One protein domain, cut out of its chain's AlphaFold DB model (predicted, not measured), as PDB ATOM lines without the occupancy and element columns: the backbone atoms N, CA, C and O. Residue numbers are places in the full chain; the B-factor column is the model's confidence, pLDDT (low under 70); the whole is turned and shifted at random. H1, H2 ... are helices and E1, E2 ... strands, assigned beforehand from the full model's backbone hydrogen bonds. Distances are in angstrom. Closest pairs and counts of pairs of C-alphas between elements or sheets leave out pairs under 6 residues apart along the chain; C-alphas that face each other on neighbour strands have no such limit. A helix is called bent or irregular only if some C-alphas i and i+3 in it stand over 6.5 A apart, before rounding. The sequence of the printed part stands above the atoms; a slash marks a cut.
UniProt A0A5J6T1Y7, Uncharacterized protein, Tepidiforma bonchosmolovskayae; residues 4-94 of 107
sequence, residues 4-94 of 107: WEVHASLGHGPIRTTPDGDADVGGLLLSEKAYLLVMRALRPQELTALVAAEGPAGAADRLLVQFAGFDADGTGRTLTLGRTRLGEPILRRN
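What this domain is: This is residues 4 to 94 of the 107 residues of an uncharacterized protein of Tepidiforma bonchosmolovskayae (UniProt A0A5J6T1Y7). What shape do the parts make? A strongly twisted sheet of five short strands has the long bent helix H3 along it: the arm H3b covers one face over E5, and the arm H3a turns off steeply and passes the end of E2 at Val 25. H2 sits beside the strands at the sheet's level, and the short H1 packs on the edge strand E1. What is printed? There are 91 residues with three named helices and five named strands, in the chain order H1 E1 E2 E3 H2 H3 E4 E5; the class is mixed, and the mixed sheet runs E1 E2 E3 E5 E4. How is the whole proportioned? It is compact, with a radius of gyration of the C-alphas of 12.1 A, and spans 32 by 28 by 23 A.

How they stand to each other: Where does H1 stand? H1, residues 4 to 9, is on the sheet and lies only just over E1, residues 15 to 17, with 3 of its C-alphas falling on that strand; their closest C-alphas, of Ala 8 and Ile 15, are 5.2 A apart. How do the strands pair? E1, E2 (residues 23 to 25) and E3 (residues 28 to 30) form a meander of two hairpins, each strand the antiparallel neighbour of the one before, with N 16 and O 24 at 2.8 A and N 23 and O 30 at 2.9 A, within hydrogen-bond range. E3 is parallel to its neighbour E5, residues 89 to 93, with N 91 and O 29 at 2.9 A. E5 and E4, residues 79 to 83, form an antiparallel hairpin, with N 80 and O 92 at 2.8 A. Where is H2? H2, residues 32 to 38, stands at the sheet's level, at a height of 1.4 A; its closest C-alpha pair with E5 is Ala 34 and Arg 93, 4.9 A. How does H3 run? H3, residues 44 to 67, was assigned as one helix by its hydrogen bonds but is bent, with C-alphas 53 and 56 at 9.1 A; its arms H3a (residues 44 to 53) and H3b (residues 56 to 67) stand at a steep tilt of 55 degrees. H3a only grazes the sheet, while H3b lies over E5 at a height of 9.1 A, along the strands at 18 degrees to E5 on the local plane. In H1, H2, H3a and H3b every O i to N i+4 pair is within hydrogen-bond range.

Where its parts are: Where does H1 begin? C-alpha 4 is at (344.582, 318.945, 263.039). How long are the longer elements? H3a measures 14.3 A, H3b 16.2 A, E4 13.0 A and E5 13.3 A from first to last C-alpha; E5 ends at C-alpha 93, (345.685, 315.190, 278.833).

The domain as a whole: How far does it reach? The two C-alphas farthest apart, of Gly 74 and Leu 86, are 33.5 A apart. Is it continuous and confident? The printed part has no cut, and its long link is H3 to E4, with 11 residues between them. The mean pLDDT of the printed part is 92.4, and residues 72 to 73 are under 70.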
ATOM      1  N   TRP A   4     343.360 318.242 263.428       90.44
ATOM      2  CA  TRP A   4     344.582 318.945 263.039       90.44
ATOM      3  C   TRP A   4     344.944 318.746 261.563       90.44
ATOM      4  O   TRP A   4     345.571 319.624 260.981       90.44
ATOM      5  N   GLU A   5     344.507 317.655 260.927       90.31
ATOM      6  CA  GLU A   5     344.679 317.451 259.480       90.31
ATOM      7  C   GLU A   5     343.863 318.481 258.690       90.31
ATOM      8  O   GLU A   5     344.326 319.006 257.676       90.31
ATOM      9  N   VAL A   6     342.685 318.857 259.205       90.56
ATOM     10  CA  VAL A   6     341.896 319.965 258.653       90.56
ATOM     11  C   VAL A   6     342.648 321.281 258.829       90.56
ATOM     12  O   VAL A   6     342.830 322.016 257.863       90.56
ATOM     13  N   HIS A   7     343.152 321.568 260.030       91.44
ATOM     14  CA  HIS A   7     343.915 322.794 260.284       91.44
ATOM     15  C   HIS A   7     345.183 322.904 259.420       91.44
ATOM     16  O   HIS A   7     345.508 323.992 258.945       91.44
ATOM     17  N   ALA A   8     345.867 321.785 259.168       86.56
ATOM     18  CA  ALA A   8     347.001 321.720 258.254       86.56
ATOM     19  C   ALA A   8     346.583 322.081 256.819       86.56
ATOM     20  O   ALA A   8     347.220 322.920 256.184       86.56
ATOM     21  N   SER A   9     345.468 321.518 256.331       90.19
ATOM     22  CA  SER A   9     344.937 321.809 254.988       90.19
ATOM     23  C   SER A   9     344.523 323.275 254.790       90.19
ATOM     24  O   SER A   9     344.587 323.789 253.676       90.19
ATOM     25  N   LEU A  10     344.167 323.971 255.876       89.56
ATOM     26  CA  LEU A  10     343.838 325.400 255.891       89.56
ATOM     27  C   LEU A  10     345.071 326.319 256.016       89.56
ATOM     28  O   LEU A  10     344.926 327.531 256.180       89.56
ATOM     29  N   GLY A  11     346.287 325.767 255.957       86.38
ATOM     30  CA  GLY A  11     347.529 326.542 255.938       86.38
ATOM     31  C   GLY A  11     347.908 327.158 257.286       86.38
ATOM     32  O   GLY A  11     348.589 328.177 257.324       86.38
ATOM     33  N   HIS A  12     347.479 326.573 258.408       86.81
ATOM     34  CA  HIS A  12     347.713 327.135 259.747       86.81
ATOM     35  C   HIS A  12     349.114 326.876 260.326       86.81
ATOM     36  O   HIS A  12     349.331 327.078 261.519       86.81
ATOM     37  N   GLY A  13     350.069 326.462 259.490       84.44
ATOM     38  CA  GLY A  13     351.463 326.210 259.854       84.44
ATOM     39  C   GLY A  13     351.872 324.739 259.692       84.44
ATOM     40  O   GLY A  13     351.135 323.958 259.087       84.44
ATOM     41  N   PRO A  14     353.058 324.350 260.198       87.81
ATOM     42  CA  PRO A  14     353.634 323.019 260.008       87.81
ATOM     43  C   PRO A  14     352.994 321.992 260.953       87.81
ATOM     44  O   PRO A  14     353.643 321.478 261.860       87.81
ATOM     45  N   ILE A  15     351.707 321.720 260.752       94.31
ATOM     46  CA  ILE A  15     350.941 320.729 261.509       94.31
ATOM     47  C   ILE A  15     350.933 319.415 260.722       94.31
ATOM     48  O   ILE A  15     350.576 319.398 259.542       94.31
ATOM     49  N   ARG A  16     351.341 318.317 261.356       94.56
ATOM     50  CA  ARG A  16     351.475 316.987 260.743       94.56
ATOM     51  C   ARG A  16     350.906 315.910 261.661       94.56
ATOM     52  O   ARG A  16     350.782 316.112 262.865       94.56
ATOM     53  N   THR A  17     350.576 314.760 261.083       94.81
ATOM     54  CA  THR A  17     350.240 313.545 261.837       94.81
ATOM     55  C   THR A  17     351.497 312.681 261.946       94.81
ATOM     56  O   THR A  17     352.127 312.393 260.926       94.81
ATOM     57  N   THR A  18     351.877 312.277 263.158       93.00
ATOM     58  CA  THR A  18     352.996 311.345 263.380       93.00
ATOM     59  C   THR A  18     352.608 309.911 262.988       93.00
ATOM     60  O   THR A  18     351.417 309.607 262.866       93.00
ATOM     61  N   PRO A  19     353.569 308.978 262.837       89.44
ATOM     62  CA  PRO A  19     353.258 307.561 262.617       89.44
ATOM     63  C   PRO A  19     352.412 306.919 263.729       89.44
ATOM     64  O   PRO A  19     351.661 305.985 263.462       89.44
ATOM     65  N   ASP A  20     352.512 307.430 264.961       87.12
ATOM     66  CA  ASP A  20     351.711 306.980 266.107       87.12
ATOM     67  C   ASP A  20     350.297 307.600 266.135       87.12
ATOM     68  O   ASP A  20     349.468 307.218 266.962       87.12
ATOM     69  N   GLY A  21     349.985 308.504 265.199       91.38
ATOM     70  CA  GLY A  21     348.682 309.163 265.098       91.38
ATOM     71  C   GLY A  21     348.519 310.383 266.008       91.38
ATOM     72  O   GLY A  21     347.386 310.812 266.234       91.38
ATOM     73  N   ASP A  22     349.625 310.934 266.510       95.56
ATOM     74  CA  ASP A  22     349.667 312.158 267.312       95.56
ATOM     75  C   ASP A  22     349.813 313.399 266.416       95.56
ATOM     76  O   ASP A  22     350.186 313.309 265.242       95.56
ATOM     77  N   ALA A  23     349.519 314.572 266.971       97.31
ATOM     78  CA  ALA A  23     349.764 315.839 266.298       97.31
ATOM     79  C   ALA A  23     351.222 316.271 266.506       97.31
ATOM     80  O   ALA A  23     351.670 316.405 267.642       97.31
ATOM     81  N   ASP A  24     351.931 316.543 265.415       97.44
ATOM     82  CA  ASP A  24     353.224 317.229 265.398       97.44
ATOM     83  C   ASP A  24     353.005 318.666 264.919       97.44
ATOM     84  O   ASP A  24     352.623 318.909 263.773       97.44
ATOM     85  N   VAL A  25     353.217 319.622 265.818       97.38
ATOM     86  CA  VAL A  25     353.142 321.054 265.538       97.38
ATOM     87  C   VAL A  25     354.557 321.610 265.604       97.38
ATOM     88  O   VAL A  25     355.012 322.016 266.667       97.38
ATOM     89  N   GLY A  26     355.270 321.622 264.477       94.81
ATOM     90  CA  GLY A  26     356.630 322.170 264.412       94.81
ATOM     91  C   GLY A  26     357.626 321.535 265.396       94.81
ATOM     92  O   GLY A  26     358.516 322.230 265.879       94.81
ATOM     93  N   GLY A  27     357.468 320.248 265.717       95.81
ATOM     94  CA  GLY A  27     358.273 319.496 266.681       95.81
ATOM     95  C   GLY A  27     357.650 319.374 268.075       95.81
ATOM     96  O   GLY A  27     358.144 318.599 268.891       95.81
ATOM     97  N   LEU A  28     356.573 320.109 268.372       97.88
ATOM     98  CA  LEU A  28     355.784 319.897 269.585       97.88
ATOM     99  C   LEU A  28     354.791 318.759 269.347       97.88
ATOM    100  O   LEU A  28     353.882 318.892 268.527       97.88
ATOM    101  N   LEU A  29     354.935 317.670 270.099       97.81
ATOM    102  CA  LEU A  29     354.032 316.528 270.015       97.81
ATOM    103  C   LEU A  29     352.861 316.685 270.987       97.81
ATOM    104  O   LEU A  29     353.060 316.970 272.172       97.81
ATOM    105  N   LEU A  30     351.642 316.443 270.507       98.06
ATOM    106  CA  LEU A  30     350.427 316.408 271.318       98.06
ATOM    107  C   LEU A  30     349.601 315.166 270.991       98.06
ATOM    108  O   LEU A  30     349.345 314.874 269.822       98.06
ATOM    109  N   SER A  31     349.090 314.497 272.023       96.50
ATOM    110  CA  SER A  31     348.017 313.522 271.836       96.50
ATOM    111  C   SER A  31     346.773 314.200 271.259       96.50
ATOM    112  O   SER A  31     346.578 315.416 271.372       96.50
ATOM    113  N   GLU A  32     345.855 313.411 270.706       95.75
ATOM    114  CA  GLU A  32     344.587 313.939 270.200       95.75
ATOM    115  C   GLU A  32     343.802 314.727 271.253       95.75
ATOM    116  O   GLU A  32     343.303 315.823 270.985       95.75
ATOM    117  N   LYS A  33     343.697 314.186 272.469       95.44
ATOM    118  CA  LYS A  33     342.949 314.830 273.551       95.44
ATOM    119  C   LYS A  33     343.659 316.082 274.063       95.44
ATOM    120  O   LYS A  33     342.966 317.038 274.418       95.44
ATOM    121  N   ALA A  34     344.992 316.094 274.092       96.56
ATOM    122  CA  ALA A  34     345.765 317.287 274.420       96.56
ATOM    123  C   ALA A  34     345.565 318.375 273.360       96.56
ATOM    124  O   ALA A  34     345.252 319.508 273.712       96.56
ATOM    125  N   TYR A  35     345.640 318.025 272.072       96.88
ATOM    126  CA  TYR A  35     345.403 318.966 270.978       96.88
ATOM    127  C   TYR A  35     344.010 319.597 271.075       96.88
ATOM    128  O   TYR A  35     343.874 320.817 271.041       96.88
ATOM    129  N   LEU A  36     342.969 318.782 271.268       94.88
ATOM    130  CA  LEU A  36     341.598 319.271 271.431       94.88
ATOM    131  C   LEU A  36     341.439 320.194 272.642       94.88
ATOM    132  O   LEU A  36     340.709 321.178 272.554       94.88
ATOM    133  N   LEU A  37     342.113 319.893 273.755       94.50
ATOM    134  CA  LEU A  37     342.107 320.755 274.934       94.50
ATOM    135  C   LEU A  37     342.799 322.095 274.644       94.50
ATOM    136  O   LEU A  37     342.238 323.141 274.960       94.50
ATOM    137  N   VAL A  38     343.955 322.078 273.975       95.94
ATOM    138  CA  VAL A  38     344.668 323.300 273.568       95.94
ATOM    139  C   VAL A  38     343.808 324.164 272.646       95.94
ATOM    140  O   VAL A  38     343.723 325.374 272.851       95.94
ATOM    141  N   MET A  39     343.090 323.555 271.698       95.19
ATOM    142  CA  MET A  39     342.200 324.271 270.773       95.19
ATOM    143  C   MET A  39     341.003 324.961 271.448       95.19
ATOM    144  O   MET A  39     340.339 325.783 270.817       95.19
ATOM    145  N   ARG A  40     340.711 324.660 272.723       92.12
ATOM    146  CA  ARG A  40     339.705 325.405 273.501       92.12
ATOM    147  C   ARG A  40     340.204 326.774 273.948       92.12
ATOM    148  O   ARG A  40     339.386 327.661 274.161       92.12
ATOM    149  N   ALA A  41     341.518 326.939 274.100       91.06
ATOM    150  CA  ALA A  41     342.125 328.185 274.558       91.06
ATOM    151  C   ALA A  41     342.855 328.944 273.446       91.06
ATOM    152  O   ALA A  41     342.965 330.162 273.526       91.06
ATOM    153  N   LEU A  42     343.364 328.234 272.435       94.25
ATOM    154  CA  LEU A  42     344.185 328.793 271.364       94.25
ATOM    155  C   LEU A  42     343.643 328.397 269.992       94.25
ATOM    156  O   LEU A  42     343.172 327.280 269.781       94.25
ATOM    157  N   ARG A  43     343.773 329.293 269.020       94.50
ATOM    158  CA  ARG A  43     343.587 328.984 267.601       94.50
ATOM    159  C   ARG A  43     344.808 328.221 267.068       94.50
ATOM    160  O   ARG A  43     345.915 328.391 267.585       94.50
ATOM    161  N   PRO A  44     344.665 327.419 265.994       95.38
ATOM    162  CA  PRO A  44     345.783 326.656 265.434       95.38
ATOM    163  C   PRO A  44     347.004 327.514 265.074       95.38
ATOM    164  O   PRO A  44     348.131 327.083 265.287       95.38
ATOM    165  N   GLN A  45     346.785 328.734 264.568       95.44
ATOM    166  CA  GLN A  45     347.858 329.657 264.183       95.44
ATOM    167  C   GLN A  45     348.580 330.243 265.400       95.44
ATOM    168  O   GLN A  45     349.769 330.522 265.334       95.44
ATOM    169  N   GLU A  46     347.873 330.431 266.516       97.00
ATOM    170  CA  GLU A  46     348.477 330.905 267.766       97.00
ATOM    171  C   GLU A  46     349.382 329.826 268.357       97.00
ATOM    172  O   GLU A  46     350.478 330.127 268.823       97.00
ATOM    173  N   LEU A  47     348.967 328.558 268.269       97.75
ATOM    174  CA  LEU A  47     349.796 327.428 268.677       97.75
ATOM    175  C   LEU A  47     351.046 327.287 267.791       97.75
ATOM    176  O   LEU A  47     352.143 327.100 268.312       97.75
ATOM    177  N   THR A  48     350.917 327.401 266.466       97.25
ATOM    178  CA  THR A  48     352.088 327.328 265.575       97.25
ATOM    179  C   THR A  48     353.013 328.530 265.735       97.25
ATOM    180  O   THR A  48     354.230 328.351 265.721       97.25
ATOM    181  N   ALA A  49     352.470 329.730 265.955       96.62
ATOM    182  CA  ALA A  49     353.254 330.919 266.277       96.62
ATOM    183  C   ALA A  49     353.998 330.771 267.614       96.62
ATOM    184  O   ALA A  49     355.171 331.128 267.696       96.62
ATOM    185  N   LEU A  50     353.350 330.196 268.631       97.88
ATOM    186  CA  LEU A  50     353.975 329.906 269.920       97.88
ATOM    187  C   LEU A  50     355.176 328.964 269.759       97.88
ATOM    188  O   LEU A  50     356.264 329.272 270.242       97.88
ATOM    189  N   VAL A  51     355.012 327.851 269.035       97.75
ATOM    190  CA  VAL A  51     356.118 326.911 268.787       97.75
ATOM    191  C   VAL A  51     357.236 327.564 267.975       97.75
ATOM    192  O   VAL A  51     358.409 327.344 268.265       97.75
ATOM    193  N   ALA A  52     356.904 328.392 266.983       96.88
ATOM    194  CA  ALA A  52     357.908 329.105 266.199       96.88
ATOM    195  C   ALA A  52     358.716 330.112 267.040       96.88
ATOM    196  O   ALA A  52     359.902 330.303 266.781       96.88
ATOM    197  N   ALA A  53     358.086 330.746 268.034       97.94
ATOM    198  CA  ALA A  53     358.720 331.749 268.885       97.94
ATOM    199  C   ALA A  53     359.558 331.141 270.021       97.94
ATOM    200  O   ALA A  53     360.647 331.632 270.309       97.94
ATOM    201  N   GLU A  54     359.057 330.090 270.673       98.00
ATOM    202  CA  GLU A  54     359.641 329.541 271.911       98.00
ATOM    203  C   GLU A  54     360.329 328.181 271.707       98.00
ATOM    204  O   GLU A  54     360.970 327.646 272.615       98.00
ATOM    205  N   GLY A  55     360.211 327.610 270.507       97.75
ATOM    206  CA  GLY A  55     360.600 326.237 270.219       97.75
ATOM    207  C   GLY A  55     359.661 325.208 270.873       97.75
ATOM    208  O   GLY A  55     358.829 325.552 271.716       97.75
ATOM    209  N   PRO A  56     359.792 323.915 270.522       97.25
ATOM    210  CA  PRO A  56     358.913 322.867 271.042       97.25
ATOM    211  C   PRO A  56     358.928 322.742 272.570       97.25
ATOM    212  O   PRO A  56     357.876 322.619 273.187       97.25
ATOM    213  N   ALA A  57     360.114 322.803 273.185       96.50
ATOM    214  CA  ALA A  57     360.264 322.658 274.632       96.50
ATOM    215  C   ALA A  57     359.683 323.859 275.399       96.50
ATOM    216  O   ALA A  57     358.902 323.661 276.325       96.50
ATOM    217  N   GLY A  58     359.990 325.093 274.977       97.69
ATOM    218  CA  GLY A  58     359.448 326.297 275.613       97.69
ATOM    219  C   GLY A  58     357.926 326.388 275.478       97.69
ATOM    220  O   GLY A  58     357.225 326.627 276.461       97.69
ATOM    221  N   ALA A  59     357.400 326.071 274.290       98.00
ATOM    222  CA  ALA A  59     355.960 325.986 274.071       98.00
ATOM    223  C   ALA A  59     355.299 324.925 274.968       98.00
ATOM    224  O   ALA A  59     354.225 325.177 275.515       98.00
ATOM    225  N   ALA A  60     355.934 323.761 275.154       98.06
ATOM    226  CA  ALA A  60     355.434 322.727 276.055       98.06
ATOM    227  C   ALA A  60     355.354 323.223 277.504       98.06
ATOM    228  O   ALA A  60     354.295 323.105 278.118       98.06
ATOM    229  N   ASP A  61     356.421 323.831 278.026       97.50
ATOM    230  CA  ASP A  61     356.453 324.371 279.391       97.50
ATOM    231  C   ASP A  61     355.382 325.447 279.598       97.50
ATOM    232  O   ASP A  61     354.631 325.419 280.578       97.50
ATOM    233  N   ARG A  62     355.241 326.364 278.635       96.88
ATOM    234  CA  ARG A  62     354.218 327.411 278.686       96.88
ATOM    235  C   ARG A  62     352.804 326.836 278.685       96.88
ATOM    236  O   ARG A  62     351.964 327.292 279.463       96.88
ATOM    237  N   LEU A  63     352.537 325.835 277.847       97.00
ATOM    238  CA  LEU A  63     351.241 325.156 277.807       97.00
ATOM    239  C   LEU A  63     350.972 324.387 279.106       97.00
ATOM    240  O   LEU A  63     349.861 324.453 279.624       97.00
ATOM    241  N   LEU A  64     351.967 323.710 279.684       95.88
ATOM    242  CA  LEU A  64     351.813 323.033 280.976       95.88
ATOM    243  C   LEU A  64     351.422 324.020 282.082       95.88
ATOM    244  O   LEU A  64     350.480 323.754 282.824       95.88
ATOM    245  N   VAL A  65     352.079 325.181 282.148       94.88
ATOM    246  CA  VAL A  65     351.744 326.240 283.115       94.88
ATOM    247  C   VAL A  65     350.343 326.798 282.866       94.88
ATOM    248  O   VAL A  65     349.543 326.887 283.796       94.88
ATOM    249  N   GLN A  66     350.019 327.135 281.615       93.12
ATOM    250  CA  GLN A  66     348.712 327.682 281.247       93.12
ATOM    251  C   GLN A  66     347.570 326.717 281.594       93.12
ATOM    252  O   GLN A  66     346.510 327.153 282.044       93.12
ATOM    253  N   PHE A  67     347.784 325.413 281.408       93.19
ATOM    254  CA  PHE A  67     346.765 324.392 281.624       93.19
ATOM    255  C   PHE A  67     346.788 323.744 283.014       93.19
ATOM    256  O   PHE A  67     345.909 322.936 283.298       93.19
ATOM    257  N   ALA A  68     347.717 324.112 283.905       88.69
ATOM    258  CA  ALA A  68     347.771 323.589 285.276       88.69
ATOM    259  C   ALA A  68     346.533 323.961 286.115       88.69
ATOM    260  O   ALA A  68     346.139 323.205 286.999       88.69
ATOM    261  N   GLY A  69     345.904 325.104 285.820       78.50
ATOM    262  CA  GLY A  69     344.666 325.574 286.458       78.50
ATOM    263  C   GLY A  69     343.527 325.829 285.472       78.50
ATOM    264  O   GLY A  69     342.585 326.548 285.798       78.50
ATOM    265  N   PHE A  70     343.627 325.308 284.246       79.19
ATOM    266  CA  PHE A  70     342.631 325.564 283.212       79.19
ATOM    267  C   PHE A  70     341.387 324.713 283.455       79.19
ATOM    268  O   PHE A  70     341.385 323.507 283.219       79.19
ATOM    269  N   ASP A  71     340.320 325.364 283.908       71.81
ATOM    270  CA  ASP A  71     339.023 324.733 284.143       71.81
ATOM    271  C   ASP A  71     337.904 325.451 283.382       71.81
ATOM    272  O   ASP A  71     336.905 325.879 283.952       71.81
ATOM    273  N   ALA A  72     338.080 325.618 282.067       66.50
ATOM    274  CA  ALA A  72     337.099 326.319 281.233       66.50
ATOM    275  C   ALA A  72     335.695 325.681 281.258       66.50
ATOM    276  O   ALA A  72     334.709 326.381 281.051       66.50
ATOM    277  N   ASP A  73     335.606 324.378 281.552       68.06
ATOM    278  CA  ASP A  73     334.362 323.604 281.457       68.06
ATOM    279  C   ASP A  73     333.994 322.855 282.757       68.06
ATOM    280  O   ASP A  73     333.127 321.982 282.731       68.06
ATOM    281  N   GLY A  74     334.673 323.115 283.883       73.81
ATOM    282  CA  GLY A  74     334.428 322.397 285.147       73.81
ATOM    283  C   GLY A  74     334.879 320.928 285.144       73.81
ATOM    284  O   GLY A  74     334.380 320.115 285.920       73.81
ATOM    285  N   THR A  75     335.758 320.543 284.215       77.50
ATOM    286  CA  THR A  75     336.137 319.138 283.980       77.50
ATOM    287  C   THR A  75     337.443 318.731 284.658       77.50
ATOM    288  O   THR A  75     337.773 317.542 284.648       77.50
ATOM    289  N   GLY A  76     338.209 319.687 285.204       84.12
ATOM    290  CA  GLY A  76     339.514 319.420 285.822       84.12
ATOM    291  C   GLY A  76     340.544 318.807 284.862       84.12
ATOM    292  O   GLY A  76     341.441 318.070 285.281       84.12
ATOM    293  N   ARG A  77     340.389 319.031 283.550       90.56
ATOM    294  CA  ARG A  77     341.284 318.488 282.520       90.56
ATOM    295  C   ARG A  77     342.469 319.415 282.314       90.56
ATOM    296  O   ARG A  77     342.310 320.527 281.830       90.56
ATOM    297  N   THR A  78     343.654 318.898 282.605       93.56
ATOM    298  CA  THR A  78     344.920 319.617 282.462       93.56
ATOM    299  C   THR A  78     345.830 318.932 281.447       93.56
ATOM    300  O   THR A  78     345.564 317.804 281.006       93.56
ATOM    301  N   LEU A  79     346.907 319.622 281.069       95.12
ATOM    302  CA  LEU A  79     348.005 319.040 280.302       95.12
ATOM    303  C   LEU A  79     349.055 318.446 281.240       95.12
ATOM    304  O   LEU A  79     349.290 318.937 282.342       95.12
ATOM    305  N   THR A  80     349.694 317.385 280.773       94.81
ATOM    306  CA  THR A  80     350.767 316.661 281.455       94.81
ATOM    307  C   THR A  80     351.832 316.279 280.438       94.81
ATOM    308  O   THR A  80     351.520 316.029 279.270       94.81
ATOM    309  N   LEU A  81     353.090 316.233 280.873       95.12
ATOM    310  CA  LEU A  81     354.185 315.750 280.042       95.12
ATOM    311  C   LEU A  81     354.260 314.224 280.134       95.12
ATOM    312  O   LEU A  81     354.333 313.665 281.226       95.12
ATOM    313  N   GLY A  82     354.263 313.559 278.986       93.75
ATOM    314  CA  GLY A  82     354.478 312.122 278.866       93.75
ATOM    315  C   GLY A  82     355.567 311.805 277.850       93.75
ATOM    316  O   GLY A  82     356.328 312.678 277.424       93.75
ATOM    317  N   ARG A  83     355.621 310.536 277.437       92.19
ATOM    318  CA  ARG A  83     356.504 310.077 276.359       92.19
ATOM    319  C   ARG A  83     355.732 309.354 275.255       92.19
ATOM    320  O   ARG A  83     354.683 308.748 275.514       92.19
ATOM    321  N   THR A  84     356.210 309.458 274.016       89.94
ATOM    322  CA  THR A  84     355.781 308.597 272.900       89.94
ATOM    323  C   THR A  84     356.334 307.185 273.092       89.94
ATOM    324  O   THR A  84     357.126 306.931 274.006       89.94
ATOM    325  N   ARG A  85     355.963 306.245 272.215       85.62
ATOM    326  CA  ARG A  85     356.553 304.894 272.222       85.62
ATOM    327  C   ARG A  85     358.063 304.905 271.980       85.62
ATOM    328  O   ARG A  85     358.762 304.042 272.499       85.62
ATOM    329  N   LEU A  86     358.550 305.879 271.213       86.44
ATOM    330  CA  LEU A  86     359.966 306.055 270.889       86.44
ATOM    331  C   LEU A  86     360.719 306.886 271.943       86.44
ATOM    332  O   LEU A  86     361.924 307.083 271.824       86.44
ATOM    333  N   GLY A  87     360.034 307.333 273.002       89.12
ATOM    334  CA  GLY A  87     360.636 308.058 274.121       89.12
ATOM    335  C   GLY A  87     360.687 309.578 273.954       89.12
ATOM    336  O   GLY A  87     361.263 310.250 274.809       89.12
ATOM    337  N   GLU A  88     360.077 310.126 272.904       91.44
ATOM    338  CA  GLU A  88     360.025 311.570 272.662       91.44
ATOM    339  C   GLU A  88     359.052 312.252 273.634       91.44
ATOM    340  O   GLU A  88     358.032 311.653 273.992       91.44
ATOM    341  N   PRO A  89     359.326 313.490 274.075       94.62
ATOM    342  CA  PRO A  89     358.395 314.239 274.910       94.62
ATOM    343  C   PRO A  89     357.098 314.532 274.145       94.62
ATOM    344  O   PRO A  89     357.125 314.991 273.006       94.62
ATOM    345  N   ILE A  90     355.956 314.293 274.793       97.25
ATOM    346  CA  ILE A  90     354.624 314.545 274.230       97.25
ATOM    347  C   ILE A  90     353.704 315.137 275.293       97.25
ATOM    348  O   ILE A  90     353.701 314.692 276.443       97.25
ATOM    349  N   LEU A  91     352.891 316.118 274.907       97.50
ATOM    350  CA  LEU A  91     351.812 316.613 275.750       97.50
ATOM    351  C   LEU A  91     350.612 315.670 275.684       97.50
ATOM    352  O   LEU A  91     350.105 315.344 274.611       97.50
ATOM    353  N   ARG A  92     350.140 315.262 276.859       96.50
ATOM    354  CA  ARG A  92     348.953 314.428 277.055       96.50
ATOM    355  C   ARG A  92     347.972 315.137 277.972       96.50
ATOM    356  O   ARG A  92     348.365 315.927 278.829       96.50
ATOM    357  N   ARG A  93     346.691 314.825 277.842       94.38
ATOM    358  CA  ARG A  93     345.685 315.190 278.833       94.38
ATOM    359  C   ARG A  93     345.819 314.281 280.052       94.38
ATOM    360  O   ARG A  93     346.153 313.105 279.921       94.38
ATOM    361  N   ASN A  94     345.547 314.814 281.236       92.06
ATOM    362  CA  ASN A  94     345.763 314.110 282.503       92.06
ATOM    363  C   ASN A  94     345.049 312.745 282.654       92.06
ATOM    364  O   ASN A  94     345.479 311.934 283.465       92.06
TER     365      ASN A  94